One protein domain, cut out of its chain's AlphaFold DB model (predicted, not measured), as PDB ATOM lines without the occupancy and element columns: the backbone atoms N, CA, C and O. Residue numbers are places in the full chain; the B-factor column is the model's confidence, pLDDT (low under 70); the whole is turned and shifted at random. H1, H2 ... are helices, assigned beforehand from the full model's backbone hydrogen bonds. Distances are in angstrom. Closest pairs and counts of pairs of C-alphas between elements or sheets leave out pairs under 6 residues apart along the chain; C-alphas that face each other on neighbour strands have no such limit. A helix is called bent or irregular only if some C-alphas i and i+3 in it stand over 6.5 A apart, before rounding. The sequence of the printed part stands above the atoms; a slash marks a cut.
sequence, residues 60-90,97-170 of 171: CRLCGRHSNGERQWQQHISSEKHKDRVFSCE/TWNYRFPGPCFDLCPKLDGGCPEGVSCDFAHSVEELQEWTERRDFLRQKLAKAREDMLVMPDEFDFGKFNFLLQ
ATOM      1  N   CYS A  60     215.883 246.344 339.597       87.94
ATOM      2  CA  CYS A  60     215.823 247.650 338.960       87.94
ATOM      3  C   CYS A  60     214.989 247.569 337.686       87.94
ATOM      4  O   CYS A  60     215.442 247.029 336.672       87.94
ATOM      5  N   ARG A  61     213.793 248.170 337.720       84.88
ATOM      6  CA  ARG A  61     212.889 248.279 336.562       84.88
ATOM      7  C   ARG A  61     213.511 249.051 335.398       84.88
ATOM      8  O   ARG A  61     213.385 248.630 334.257       84.88
ATOM      9  N   LEU A  62     214.248 250.123 335.692       83.88
ATOM     10  CA  LEU A  62     214.880 250.988 334.686       83.88
ATOM     11  C   LEU A  62     216.024 250.296 333.937       83.88
ATOM     12  O   LEU A  62     216.271 250.553 332.763       83.88
ATOM     13  N   CYS A  63     216.751 249.414 334.624       86.06
ATOM     14  CA  CYS A  63     217.874 248.689 334.043       86.06
ATOM     15  C   CYS A  63     217.526 247.258 333.624       86.06
ATOM     16  O   CYS A  63     218.381 246.600 333.026       86.06
ATOM     17  N   GLY A  64     216.330 246.767 333.965       85.81
ATOM     18  CA  GLY A  64     215.910 245.384 333.751       85.81
ATOM     19  C   GLY A  64     216.819 244.360 334.437       85.81
ATOM     20  O   GLY A  64     216.983 243.254 333.929       85.81
ATOM     21  N   ARG A  65     217.468 244.727 335.553       83.56
ATOM     22  CA  ARG A  65     218.488 243.902 336.220       83.56
ATOM     23  C   ARG A  65     218.044 243.512 337.622       83.56
ATOM     24  O   ARG A  65     217.578 244.353 338.381       83.56
ATOM     25  N   HIS A  66     218.278 242.250 337.962       84.88
ATOM     26  CA  HIS A  66     218.172 241.736 339.319       84.88
ATOM     27  C   HIS A  66     219.562 241.649 339.962       84.88
ATOM     28  O   HIS A  66     220.508 241.155 339.338       84.88
ATOM     29  N   SER A  67     219.688 242.138 341.190       85.38
ATOM     30  CA  SER A  67     220.889 242.026 342.012       85.38
ATOM     31  C   SER A  67     220.714 240.886 343.006       85.38
ATOM     32  O   SER A  67     219.658 240.725 343.600       85.38
ATOM     33  N   ASN A  68     221.760 240.087 343.206       81.31
ATOM     34  CA  ASN A  68     221.676 238.880 344.038       81.31
ATOM     35  C   ASN A  68     222.016 239.144 345.515       81.31
ATOM     36  O   ASN A  68     222.164 238.209 346.295       81.31
ATOM     37  N   GLY A  69     222.197 240.410 345.892       83.44
ATOM     38  CA  GLY A  69     222.435 240.816 347.269       83.44
ATOM     39  C   GLY A  69     222.524 242.329 347.425       83.44
ATOM     40  O   GLY A  69     222.800 243.054 346.465       83.44
ATOM     41  N   GLU A  70     222.353 242.783 348.662       85.06
ATOM     42  CA  GLU A  70     222.281 244.201 349.033       85.06
ATOM     43  C   GLU A  70     223.512 244.996 348.577       85.06
ATOM     44  O   GLU A  70     223.399 246.039 347.947       85.06
ATOM     45  N   ARG A  71     224.723 244.460 348.772       86.88
ATOM     46  CA  ARG A  71     225.957 245.137 348.334       86.88
ATOM     47  C   ARG A  71     226.017 245.346 346.816       86.88
ATOM     48  O   ARG A  71     226.510 246.372 346.355       86.88
ATOM     49  N   GLN A  72     225.550 244.371 346.034       87.31
ATOM     50  CA  GLN A  72     225.503 244.495 344.573       87.31
ATOM     51  C   GLN A  72     224.424 245.485 344.141       87.31
ATOM     52  O   GLN A  72     224.618 246.216 343.174       87.31
ATOM     53  N   TRP A  73     223.310 245.520 344.869       87.69
ATOM     54  CA  TRP A  73     222.242 246.485 344.667       87.69
ATOM     55  C   TRP A  73     222.696 247.914 344.947       87.69
ATOM     56  O   TRP A  73     222.614 248.745 344.049       87.69
ATOM     57  N   GLN A  74     223.308 248.170 346.102       87.25
ATOM     58  CA  GLN A  74     223.887 249.471 346.449       87.25
ATOM     59  C   GLN A  74     224.914 249.938 345.410       87.25
ATOM     60  O   GLN A  74     224.902 251.090 344.977       87.25
ATOM     61  N   GLN A  75     225.781 249.035 344.940       87.56
ATOM     62  CA  GLN A  75     226.736 249.353 343.876       87.56
ATOM     63  C   GLN A  75     226.043 249.641 342.533       87.56
ATOM     64  O   GLN A  75     226.519 250.455 341.744       87.56
ATOM     65  N   HIS A  76     224.930 248.966 342.251       89.00
ATOM     66  CA  HIS A  76     224.148 249.197 341.046       89.00
ATOM     67  C   HIS A  76     223.479 250.577 341.063       89.00
ATOM     68  O   HIS A  76     223.670 251.336 340.110       89.00
ATOM     69  N   ILE A  77     222.753 250.914 342.132       87.56
ATOM     70  CA  ILE A  77     222.001 252.174 342.231       87.56
ATOM     71  C   ILE A  77     222.903 253.406 342.395       87.56
ATOM     72  O   ILE A  77     222.574 254.471 341.885       87.56
ATOM     73  N   SER A  78     224.093 253.250 342.983       85.56
ATOM     74  CA  SER A  78     225.092 254.333 343.063       85.56
ATOM     75  C   SER A  78     225.853 254.579 341.753       85.56
ATOM     76  O   SER A  78     226.556 255.585 341.615       85.56
ATOM     77  N   SER A  79     225.734 253.681 340.767       87.19
ATOM     78  CA  SER A  79     226.467 253.804 339.505       87.19
ATOM     79  C   SER A  79     225.957 254.967 338.645       87.19
ATOM     80  O   SER A  79     224.755 255.161 338.476       87.19
ATOM     81  N   GLU A  80     226.878 255.700 338.014       84.62
ATOM     82  CA  GLU A  80     226.547 256.833 337.134       84.62
ATOM     83  C   GLU A  80     225.610 256.428 335.985       84.62
ATOM     84  O   GLU A  80     224.658 257.133 335.673       84.62
ATOM     85  N   LYS A  81     225.797 255.228 335.421       85.81
ATOM     86  CA  LYS A  81     224.925 254.688 334.364       85.81
ATOM     87  C   LYS A  81     223.486 254.471 334.828       85.81
ATOM     88  O   LYS A  81     222.565 254.602 334.026       85.81
ATOM     89  N   HIS A  82     223.292 254.078 336.088       87.44
ATOM     90  CA  HIS A  82     221.954 253.947 336.662       87.44
ATOM     91  C   HIS A  82     221.347 255.323 336.910       87.44
ATOM     92  O   HIS A  82     220.224 255.554 336.481       87.44
ATOM     93  N   LYS A  83     222.105 256.258 337.495       86.38
ATOM     94  CA  LYS A  83     221.663 257.650 337.699       86.38
ATOM     95  C   LYS A  83     221.228 258.298 336.387       86.38
ATOM     96  O   LYS A  83     220.135 258.847 336.304       86.38
ATOM     97  N   ASP A  84     222.018 258.136 335.330       84.44
ATOM     98  CA  ASP A  84     221.662 258.606 333.992       84.44
ATOM     99  C   ASP A  84     220.346 258.009 333.492       84.44
ATOM    100  O   ASP A  84     219.561 258.721 332.878       84.44
ATOM    101  N   ARG A  85     220.061 256.735 333.784       85.44
ATOM    102  CA  ARG A  85     218.781 256.100 333.433       85.44
ATOM    103  C   ARG A  85     217.615 256.558 334.302       85.44
ATOM    104  O   ARG A  85     216.530 256.724 333.763       85.44
ATOM    105  N   VAL A  86     217.830 256.797 335.597       84.31
ATOM    106  CA  VAL A  86     216.824 257.383 336.507       84.31
ATOM    107  C   VAL A  86     216.355 258.738 335.985       84.31
ATOM    108  O   VAL A  86     215.160 259.026 335.980       84.31
ATOM    109  N   PHE A  87     217.289 259.546 335.489       81.62
ATOM    110  CA  PHE A  87     216.988 260.868 334.949       81.62
ATOM    111  C   PHE A  87     216.711 260.875 333.440       81.62
ATOM    112  O   PHE A  87     216.247 261.888 332.915       81.62
ATOM    113  N   SER A  88     216.932 259.759 332.739       77.44
ATOM    114  CA  SER A  88     216.596 259.629 331.321       77.44
ATOM    115  C   SER A  88     215.076 259.672 331.134       77.44
ATOM    116  O   SER A  88     214.307 259.132 331.931       77.44
ATOM    117  N   CYS A  89     214.608 260.348 330.087       58.94
ATOM    118  CA  CYS A  89     213.182 260.453 329.751       58.94
ATOM    119  C   CYS A  89     212.625 259.235 329.002       58.94
ATOM    120  O   CYS A  89     211.534 259.307 328.448       58.94
ATOM    121  N   GLU A  90     213.341 258.113 328.976       53.56
ATOM    122  CA  GLU A  90     212.888 256.912 328.278       53.56
ATOM    123  C   GLU A  90     211.764 256.214 329.062       53.56
ATOM    124  O   GLU A  90     212.021 255.350 329.895       53.56
ATOM    125  N   THR A  97     210.695 268.164 324.843       71.56
ATOM    126  CA  THR A  97     211.830 268.490 324.003       71.56
ATOM    127  C   THR A  97     212.357 269.795 324.564       71.56
ATOM    128  O   THR A  97     211.929 270.865 324.144       71.56
ATOM    129  N   TRP A  98     213.202 269.685 325.589       85.38
ATOM    130  CA  TRP A  98     213.946 270.801 326.150       85.38
ATOM    131  C   TRP A  98     214.666 271.494 324.989       85.38
ATOM    132  O   TRP A  98     215.464 270.858 324.291       85.38
ATOM    133  N   ASN A  99     214.298 272.742 324.712       83.06
ATOM    134  CA  ASN A  99     214.776 273.497 323.558       83.06
ATOM    135  C   ASN A  99     216.059 274.261 323.884       83.06
ATOM    136  O   ASN A  99     216.803 274.645 322.976       83.06
ATOM    137  N   TYR A 100     216.327 274.467 325.171       87.19
ATOM    138  CA  TYR A 100     217.513 275.133 325.668       87.19
ATOM    139  C   TYR A 100     218.553 274.125 326.163       87.19
ATOM    140  O   TYR A 100     218.337 272.915 326.299       87.19
ATOM    141  N   ARG A 101     219.764 274.635 326.382       86.56
ATOM    142  CA  ARG A 101     220.892 273.829 326.856       86.56
ATOM    143  C   ARG A 101     220.650 273.306 328.275       86.56
ATOM    144  O   ARG A 101     219.762 273.755 328.993       86.56
ATOM    145  N   PHE A 102     221.473 272.340 328.670       84.25
ATOM    146  CA  PHE A 102     221.422 271.763 330.009       84.25
ATOM    147  C   PHE A 102     221.679 272.833 331.088       84.25
ATOM    148  O   PHE A 102     222.587 273.645 330.884       84.25
ATOM    149  N   PRO A 103     220.934 272.819 332.213       85.19
ATOM    150  CA  PRO A 103     221.106 273.791 333.284       85.19
ATOM    151  C   PRO A 103     222.531 273.858 333.825       85.19
ATOM    152  O   PRO A 103     223.157 272.829 334.095       85.19
ATOM    153  N   GLY A 104     223.028 275.083 333.976       82.75
ATOM    154  CA  GLY A 104     224.256 275.383 334.701       82.75
ATOM    155  C   GLY A 104     224.045 275.354 336.220       82.75
ATOM    156  O   GLY A 104     222.937 275.107 336.700       82.75
ATOM    157  N   PRO A 105     225.103 275.608 337.005       81.12
ATOM    158  CA  PRO A 105     225.008 275.669 338.460       81.12
ATOM    159  C   PRO A 105     224.281 276.924 338.973       81.12
ATOM    160  O   PRO A 105     223.873 276.936 340.130       81.12
ATOM    161  N   CYS A 106     224.110 277.976 338.161       84.81
ATOM    162  CA  CYS A 106     223.461 279.219 338.582       84.81
ATOM    163  C   CYS A 106     222.102 279.405 337.892       84.81
ATOM    164  O   CYS A 106     222.026 279.635 336.687       84.81
ATOM    165  N   PHE A 107     221.021 279.375 338.677       86.94
ATOM    166  CA  PHE A 107     219.645 279.621 338.221       86.94
ATOM    167  C   PHE A 107     219.317 281.121 338.218       86.94
ATOM    168  O   PHE A 107     218.304 281.556 338.755       86.94
ATOM    169  N   ASP A 108     220.188 281.904 337.590       88.06
ATOM    170  CA  ASP A 108     220.044 283.348 337.438       88.06
ATOM    171  C   ASP A 108     220.370 283.758 336.001       88.06
ATOM    172  O   ASP A 108     221.064 283.049 335.267       88.06
ATOM    173  N   LEU A 109     219.889 284.933 335.597       89.56
ATOM    174  CA  LEU A 109     220.220 285.522 334.304       89.56
ATOM    175  C   LEU A 109     221.681 285.976 334.262       89.56
ATOM    176  O   LEU A 109     222.201 286.570 335.208       89.56
ATOM    177  N   CYS A 110     222.335 285.749 333.127       89.44
ATOM    178  CA  CYS A 110     223.711 286.158 332.911       89.44
ATOM    179  C   CYS A 110     223.835 287.686 333.033       89.44
ATOM    180  O   CYS A 110     223.151 288.429 332.330       89.44
ATOM    181  N   PRO A 111     224.754 288.213 333.856       85.44
ATOM    182  CA  PRO A 111     224.934 289.661 333.980       85.44
ATOM    183  C   PRO A 111     225.389 290.349 332.680       85.44
ATOM    184  O   PRO A 111     225.348 291.572 332.583       85.44
ATOM    185  N   LYS A 112     225.871 289.580 331.692       83.31
ATOM    186  CA  LYS A 112     226.435 290.068 330.421       83.31
ATOM    187  C   LYS A 112     225.559 289.750 329.201       83.31
ATOM    188  O   LYS A 112     226.087 289.638 328.095       83.31
ATOM    189  N   LEU A 113     224.245 289.616 329.387       75.25
ATOM    190  CA  LEU A 113     223.287 289.357 328.300       75.25
ATOM    191  C   LEU A 113     223.434 290.337 327.126       75.25
ATOM    192  O   LEU A 113     223.540 289.913 325.979       75.25
ATOM    193  N   ASP A 114     223.530 291.635 327.421       70.69
ATOM    194  CA  ASP A 114     223.541 292.699 326.407       70.69
ATOM    195  C   ASP A 114     224.863 292.817 325.623       70.69
ATOM    196  O   ASP A 114     224.916 293.467 324.580       70.69
ATOM    197  N   GLY A 115     225.950 292.212 326.118       70.50
ATOM    198  CA  GLY A 115     227.301 292.358 325.559       70.50
ATOM    199  C   GLY A 115     227.829 291.139 324.806       70.50
ATOM    200  O   GLY A 115     228.953 291.183 324.308       70.50
ATOM    201  N   GLY A 116     227.049 290.056 324.743       76.25
ATOM    202  CA  GLY A 116     227.532 288.744 324.324       76.25
ATOM    203  C   GLY A 116     228.403 288.117 325.415       76.25
ATOM    204  O   GLY A 116     229.513 288.568 325.696       76.25
ATOM    205  N   CYS A 117     227.896 287.062 326.049       83.00
ATOM    206  CA  CYS A 117     228.635 286.358 327.088       83.00
ATOM    207  C   CYS A 117     229.893 285.686 326.495       83.00
ATOM    208  O   CYS A 117     229.762 284.873 325.575       83.00
ATOM    209  N   PRO A 118     231.105 285.982 327.010       80.38
ATOM    210  CA  PRO A 118     232.341 285.375 326.514       80.38
ATOM    211  C   PRO A 118     232.414 283.870 326.793       80.38
ATOM    212  O   PRO A 118     233.114 283.151 326.084       80.38
ATOM    213  N   GLU A 119     231.665 283.388 327.786       80.62
ATOM    214  CA  GLU A 119     231.543 281.970 328.119       80.62
ATOM    215  C   GLU A 119     230.534 281.226 327.219       80.62
ATOM    216  O   GLU A 119     230.585 280.000 327.129       80.62
ATOM    217  N   GLY A 120     229.637 281.933 326.520       81.38
ATOM    218  CA  GLY A 120     228.708 281.355 325.544       81.38
ATOM    219  C   GLY A 120     227.964 280.115 326.062       81.38
ATOM    220  O   GLY A 120     227.256 280.156 327.061       81.38
ATOM    221  N   VAL A 121     228.123 278.976 325.390       78.19
ATOM    222  CA  VAL A 121     227.424 277.728 325.760       78.19
ATOM    223  C   VAL A 121     227.875 277.123 327.097       78.19
ATOM    224  O   VAL A 121     227.126 276.340 327.678       78.19
ATOM    225  N   SER A 122     229.063 277.486 327.594       81.25
ATOM    226  CA  SER A 122     229.596 277.040 328.888       81.25
ATOM    227  C   SER A 122     229.383 278.058 330.011       81.25
ATOM    228  O   SER A 122     230.030 277.952 331.045       81.25
ATOM    229  N   CYS A 123     228.532 279.069 329.813       87.25
ATOM    230  CA  CYS A 123     228.186 280.003 330.880       87.25
ATOM    231  C   CYS A 123     227.409 279.294 331.996       87.25
ATOM    232  O   CYS A 123     226.509 278.503 331.724       87.25
ATOM    233  N   ASP A 124     227.696 279.619 333.251       87.06
ATOM    234  CA  ASP A 124     226.987 279.032 334.390       87.06
ATOM    235  C   ASP A 124     225.562 279.584 334.583       87.06
ATOM    236  O   ASP A 124     224.747 278.946 335.246       87.06
ATOM    237  N   PHE A 125     225.265 280.740 333.981       88.19
ATOM    238  CA  PHE A 125     224.013 281.496 334.096       88.19
ATOM    239  C   PHE A 125     223.146 281.357 332.846       88.19
ATOM    240  O   PHE A 125     223.681 281.134 331.763       88.19
ATOM    241  N   ALA A 126     221.835 281.571 332.957       89.44
ATOM    242  CA  ALA A 126     220.904 281.551 331.828       89.44
ATOM    243  C   ALA A 126     221.071 282.771 330.897       89.44
ATOM    244  O   ALA A 126     221.291 283.898 331.342       89.44
ATOM    245  N   HIS A 127     220.939 282.563 329.588       89.50
ATOM    246  CA  HIS A 127     221.064 283.575 328.537       89.50
ATOM    247  C   HIS A 127     219.734 284.115 328.008       89.50
ATOM    248  O   HIS A 127     219.724 284.975 327.126       89.50
ATOM    249  N   SER A 128     218.614 283.677 328.569       88.50
ATOM    250  CA  SER A 128     217.330 284.336 328.379       88.50
ATOM    251  C   SER A 128     216.380 284.009 329.530       88.50
ATOM    252  O   SER A 128     216.635 283.106 330.331       88.50
ATOM    253  N   VAL A 129     215.287 284.765 329.630       90.56
ATOM    254  CA  VAL A 129     214.238 284.507 330.630       90.56
ATOM    255  C   VAL A 129     213.553 283.174 330.338       90.56
ATOM    256  O   VAL A 129     213.265 282.414 331.256       90.56
ATOM    257  N   GLU A 130     213.350 282.863 329.061       91.56
ATOM    258  CA  GLU A 130     212.775 281.601 328.598       91.56
ATOM    259  C   GLU A 130     213.697 280.417 328.909       91.56
ATOM    260  O   GLU A 130     213.228 279.376 329.361       91.56
ATOM    261  N   GLU A 131     215.011 280.588 328.739       90.94
ATOM    262  CA  GLU A 131     215.997 279.577 329.119       90.94
ATOM    263  C   GLU A 131     215.977 279.316 330.627       90.94
ATOM    264  O   GLU A 131     215.950 278.162 331.049       90.94
ATOM    265  N   LEU A 132     215.950 280.374 331.443       91.06
ATOM    266  CA  LEU A 132     215.888 280.239 332.897       91.06
ATOM    267  C   LEU A 132     214.596 279.541 333.355       91.06
ATOM    268  O   LEU A 132     214.616 278.714 334.273       91.06
ATOM    269  N   GLN A 133     213.478 279.855 332.700       90.69
ATOM    270  CA  GLN A 133     212.200 279.202 332.947       90.69
ATOM    271  C   GLN A 133     212.274 277.708 332.608       90.69
ATOM    272  O   GLN A 133     211.930 276.880 333.452       90.69
ATOM    273  N   GLU A 134     212.807 277.347 331.435       91.44
ATOM    274  CA  GLU A 134     212.968 275.942 331.041       91.44
ATOM    275  C   GLU A 134     213.906 275.192 331.996       91.44
ATOM    276  O   GLU A 134     213.649 274.045 332.365       91.44
ATOM    277  N   TRP A 135     214.981 275.835 332.458       90.75
ATOM    278  CA  TRP A 135     215.876 275.251 333.455       90.75
ATOM    279  C   TRP A 135     215.146 274.941 334.757       90.75
ATOM    280  O   TRP A 135     215.342 273.866 335.327       90.75
ATOM    281  N   THR A 136     214.294 275.860 335.210       88.81
ATOM    282  CA  THR A 136     213.497 275.702 336.432       88.81
ATOM    283  C   THR A 136     212.502 274.553 336.292       88.81
ATOM    284  O   THR A 136     212.486 273.656 337.133       88.81
ATOM    285  N   GLU A 137     211.758 274.501 335.185       89.06
ATOM    286  CA  GLU A 137     210.819 273.411 334.888       89.06
ATOM    287  C   GLU A 137     211.530 272.057 334.801       89.06
ATOM    288  O   GLU A 137     211.087 271.058 335.375       89.06
ATOM    289  N   ARG A 138     212.695 272.023 334.150       87.56
ATOM    290  CA  ARG A 138     213.536 270.830 334.069       87.56
ATOM    291  C   ARG A 138     214.052 270.399 335.440       87.56
ATOM    292  O   ARG A 138     214.094 269.197 335.711       87.56
ATOM    293  N   ARG A 139     214.437 271.339 336.311       86.81
ATOM    294  CA  ARG A 139     214.846 271.061 337.700       86.81
ATOM    295  C   ARG A 139     213.696 270.438 338.486       86.81
ATOM    296  O   ARG A 139     213.905 269.415 339.137       86.81
ATOM    297  N   ASP A 140     212.501 271.004 338.390       87.88
ATOM    298  CA  ASP A 140     211.324 270.522 339.116       87.88
ATOM    299  C   ASP A 140     210.902 269.125 338.642       87.88
ATOM    300  O   ASP A 140     210.682 268.226 339.459       87.88
ATOM    301  N   PHE A 141     210.918 268.889 337.329       87.19
ATOM    302  CA  PHE A 141     210.673 267.570 336.746       87.19
ATOM    303  C   PHE A 141     211.683 266.519 337.234       87.19
ATOM    304  O   PHE A 141     211.318 265.413 337.646       87.19
ATOM    305  N   LEU A 142     212.974 266.857 337.236       86.69
ATOM    306  CA  LEU A 142     214.025 265.959 337.716       86.69
ATOM    307  C   LEU A 142     213.941 265.715 339.233       86.69
ATOM    308  O   LEU A 142     214.212 264.598 339.679       86.69
ATOM    309  N   ARG A 143     213.517 266.707 340.027       87.56
ATOM    310  CA  ARG A 143     213.229 266.544 341.465       87.56
ATOM    311  C   ARG A 143     212.062 265.594 341.703       87.56
ATOM    312  O   ARG A 143     212.157 264.729 342.574       87.56
ATOM    313  N   GLN A 144     210.995 265.695 340.912       87.75
ATOM    314  CA  GLN A 144     209.868 264.763 340.986       87.75
ATOM    315  C   GLN A 144     210.305 263.333 340.638       87.75
ATOM    316  O   GLN A 144     209.958 262.389 341.351       87.75
ATOM    317  N   LYS A 145     211.135 263.166 339.600       86.31
ATOM    318  CA  LYS A 145     211.744 261.867 339.271       86.31
ATOM    319  C   LYS A 145     212.618 261.325 340.394       86.31
ATOM    320  O   LYS A 145     212.530 260.141 340.702       86.31
ATOM    321  N   LEU A 146     213.428 262.172 341.030       87.38
ATOM    322  CA  LEU A 146     214.243 261.774 342.176       87.38
ATOM    323  C   LEU A 146     213.371 261.309 343.350       87.38
ATOM    324  O   LEU A 146     213.674 260.287 343.962       87.38
ATOM    325  N   ALA A 147     212.281 262.021 343.646       87.12
ATOM    326  CA  ALA A 147     211.339 261.636 344.694       87.12
ATOM    327  C   ALA A 147     210.701 260.267 344.408       87.12
ATOM    328  O   ALA A 147     210.722 259.393 345.274       87.12
ATOM    329  N   LYS A 148     210.241 260.042 343.171       87.44
ATOM    330  CA  LYS A 148     209.699 258.747 342.722       87.44
ATOM    331  C   LYS A 148     210.744 257.630 342.800       87.44
ATOM    332  O   LYS A 148     210.462 256.543 343.289       87.44
ATOM    333  N   ALA A 149     211.977 257.902 342.378       86.75
ATOM    334  CA  ALA A 149     213.063 256.927 342.445       86.75
ATOM    335  C   ALA A 149     213.448 256.568 343.891       86.75
ATOM    336  O   ALA A 149     213.823 255.426 344.150       86.75
ATOM    337  N   ARG A 150     213.338 257.511 344.838       85.56
ATOM    338  CA  ARG A 150     213.507 257.248 346.275       85.56
ATOM    339  C   ARG A 150     212.375 256.388 346.836       85.56
ATOM    340  O   ARG A 150     212.656 255.465 347.593       85.56
ATOM    341  N   GLU A 151     211.130 256.656 346.447       85.31
ATOM    342  CA  GLU A 151     209.970 255.834 346.827       85.31
ATOM    343  C   GLU A 151     210.112 254.390 346.321       85.31
ATOM    344  O   GLU A 151     209.882 253.441 347.066       85.31
ATOM    345  N   ASP A 152     210.611 254.221 345.096       84.38
ATOM    346  CA  ASP A 152     210.878 252.917 344.484       84.38
ATOM    347  C   ASP A 152     212.161 252.224 345.001       84.38
ATOM    348  O   ASP A 152     212.544 251.174 344.479       84.38
ATOM    349  N   MET A 153     212.867 252.803 345.983       82.44
ATOM    350  CA  MET A 153     214.167 252.322 346.491       82.44
ATOM    351  C   MET A 153     215.251 252.166 345.403       82.44
ATOM    352  O   MET A 153     216.197 251.389 345.546       82.44
ATOM    353  N   LEU A 154     215.136 252.919 344.304       83.94
ATOM    354  CA  LEU A 154     216.095 252.949 343.192       83.94
ATOM    355  C   LEU A 154     217.219 253.971 343.401       83.94
ATOM    356  O   LEU A 154     218.129 254.043 342.577       83.94
ATOM    357  N   VAL A 155     217.152 254.767 344.466       84.19
ATOM    358  CA  VAL A 155     218.177 255.722 344.901       84.19
ATOM    359  C   VAL A 155     218.300 255.614 346.416       84.19
ATOM    360  O   VAL A 155     217.291 255.495 347.111       84.19
ATOM    361  N   MET A 156     219.526 255.670 346.935       78.69
ATOM    362  CA  MET A 156     219.748 255.600 348.378       78.69
ATOM    363  C   MET A 156     219.235 256.874 349.081       78.69
ATOM    364  O   MET A 156     219.450 257.977 348.570       78.69
ATOM    365  N   PRO A 157     218.608 256.767 350.271       75.25
ATOM    366  CA  PRO A 157     218.146 257.933 351.029       75.25
ATOM    367  C   PRO A 157     219.266 258.930 351.368       75.25
ATOM    368  O   PRO A 157     219.059 260.137 351.259       75.25
ATOM    369  N   ASP A 158     220.453 258.416 351.704       75.19
ATOM    370  CA  ASP A 158     221.626 259.197 352.122       75.19
ATOM    371  C   ASP A 158     222.576 259.544 350.960       75.19
ATOM    372  O   ASP A 158     223.708 259.985 351.172       75.19
ATOM    373  N   GLU A 159     222.164 259.302 349.714       76.00
ATOM    374  CA  GLU A 159     222.972 259.645 348.549       76.00
ATOM    375  C   GLU A 159     222.723 261.094 348.134       76.00
ATOM    376  O   GLU A 159     221.612 261.494 347.773       76.00
ATOM    377  N   PHE A 160     223.798 261.879 348.205       70.94
ATOM    378  CA  PHE A 160     223.819 263.300 347.866       70.94
ATOM    379  C   PHE A 160     224.710 263.610 346.663       70.94
ATOM    380  O   PHE A 160     224.753 264.752 346.231       70.94
ATOM    381  N   ASP A 161     225.427 262.622 346.122       76.25
ATOM    382  CA  ASP A 161     226.273 262.829 344.950       76.25
ATOM    383  C   ASP A 161     225.576 262.327 343.687       76.25
ATOM    384  O   ASP A 161     225.571 261.130 343.381       76.25
ATOM    385  N   PHE A 162     225.000 263.256 342.930       75.56
ATOM    386  CA  PHE A 162     224.372 262.973 341.640       75.56
ATOM    387  C   PHE A 162     225.214 263.457 340.450       75.56
ATOM    388  O   PHE A 162     224.706 263.558 339.329       75.56
ATOM    389  N   GLY A 163     226.497 263.767 340.668       77.81
ATOM    390  CA  GLY A 163     227.402 264.276 339.637       77.81
ATOM    391  C   GLY A 163     226.846 265.518 338.932       77.81
ATOM    392  O   GLY A 163     226.629 266.563 339.547       77.81
ATOM    393  N   LYS A 164     226.571 265.405 337.629       73.81
ATOM    394  CA  LYS A 164     226.004 266.500 336.819       73.81
ATOM    395  C   LYS A 164     224.595 266.940 337.240       73.81
ATOM    396  O   LYS A 164     224.160 268.004 336.822       73.81
ATOM    397  N   PHE A 165     223.890 266.153 338.055       78.31
ATOM    398  CA  PHE A 165     222.558 266.485 338.575       78.31
ATOM    399  C   PHE A 165     222.586 267.055 340.002       78.31
ATOM    400  O   PHE A 165     221.541 267.196 340.631       78.31
ATOM    401  N   ASN A 166     223.760 267.405 340.541       79.75
ATOM    402  CA  ASN A 166     223.861 267.972 341.892       79.75
ATOM    403  C   ASN A 166     223.092 269.297 342.062       79.75
ATOM    404  O   ASN A 166     222.666 269.610 343.171       79.75
ATOM    405  N   PHE A 167     222.818 270.030 340.976       76.38
ATOM    406  CA  PHE A 167     221.963 271.224 341.007       76.38
ATOM    407  C   PHE A 167     220.530 270.941 341.498       76.38
ATOM    408  O   PHE A 167     219.829 271.856 341.918       76.38
ATOM    409  N   LEU A 168     220.078 269.680 341.495       76.69
ATOM    410  CA  LEU A 168     218.780 269.301 342.066       76.69
ATOM    411  C   LEU A 168     218.722 269.511 343.584       76.69
ATOM    412  O   LEU A 168     217.632 269.712 344.124       76.69
ATOM    413  N   LEU A 169     219.873 269.472 344.260       73.75
ATOM    414  CA  LEU A 169     220.000 269.618 345.712       73.75
ATOM    415  C   LEU A 169     220.237 271.065 346.164       73.75
ATOM    416  O   LEU A 169     220.243 271.321 347.362       73.75
ATOM    417  N   GLN A 170     220.466 271.990 345.231       68.12
ATOM    418  CA  GLN A 170     220.649 273.410 345.528       68.12
ATOM    419  C   GLN A 170     219.283 274.103 345.561       68.12
ATOM    420  O   GLN A 170     218.480 273.913 344.643       68.12
TER     421      GLN A 170
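Overview. This is residues 60 to 90 and 97 to 170 of the 171 residues of a protein of Notothenia coriiceps (black rockcod) (UniProt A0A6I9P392). Look first for one long helix, H3, which runs along much of a rod-like, loosely built domain; two short helices, H2 and H4, stand crosswise on one side of it, each with its later end toward it. H1 sits beyond H2 toward the end where H3 finishes, and a long unnamed stretch, residues 97 to 128, reaches past the end where H3 begins. The 105 printed residues hold four named helices, in the order H1, H2, H3, H4, and no named strand; the class is all helix, with under half of the residues, 46, in named elements. The whole is loose, with a radius of gyration of the C-alphas of 16.5 A and spans of 57 by 21 by 19 A.

Arrangement. Start at H3, residues 129 to 151. H2, residues 80 to 87, touches residues 142 to 149 of it alone, about perpendicular at 73 degrees; the closest C-alphas, of Phe 87 and Leu 142, are 6.5 A apart. H4, residues 163 to 169, touches residues 139 to 143 of H3 alone, about perpendicular at 88 degrees; the closest C-alphas, of Arg 139 and Leu 168, are 6.1 A apart. H2 and H4 are close but not clearly touching, with the C-alphas of Glu 80 and Gly 163 closest at 7.9 A. H1, residues 70 to 77, is close to H2 but not clearly touching, with the C-alphas of His 76 and His 82 closest at 6.8 A; it is apart from H3 and H4. Every O i to N i+4 pair is within hydrogen-bond range in H1, H2 and H3; in H4 it is 0 of 3, beside 3 of 4 O i to N i+3 pairs.

Along the chain. Find C-alpha 129 at (214.238, 284.507, 330.630); from there H3 runs 33.2 A to C-alpha 151 at (209.970, 255.834, 346.827). H1 measures 10.5 A, H2 10.6 A and H4 11.0 A; H4 is irregular, with C-alphas 164 and 167 7.5 A apart.

Size, cuts and confidence. The C-alphas farthest apart, of Asn 68 and Gly 115, are 56.9 A apart. Residues 91 to 96 are not printed, in the link from H2 to H3; C-alphas 90 and 97 are 12.4 A apart across this cut. The link from H3 to H4 is long, with 11 residues. Residues 89, 90 and 170 have pLDDT under 70.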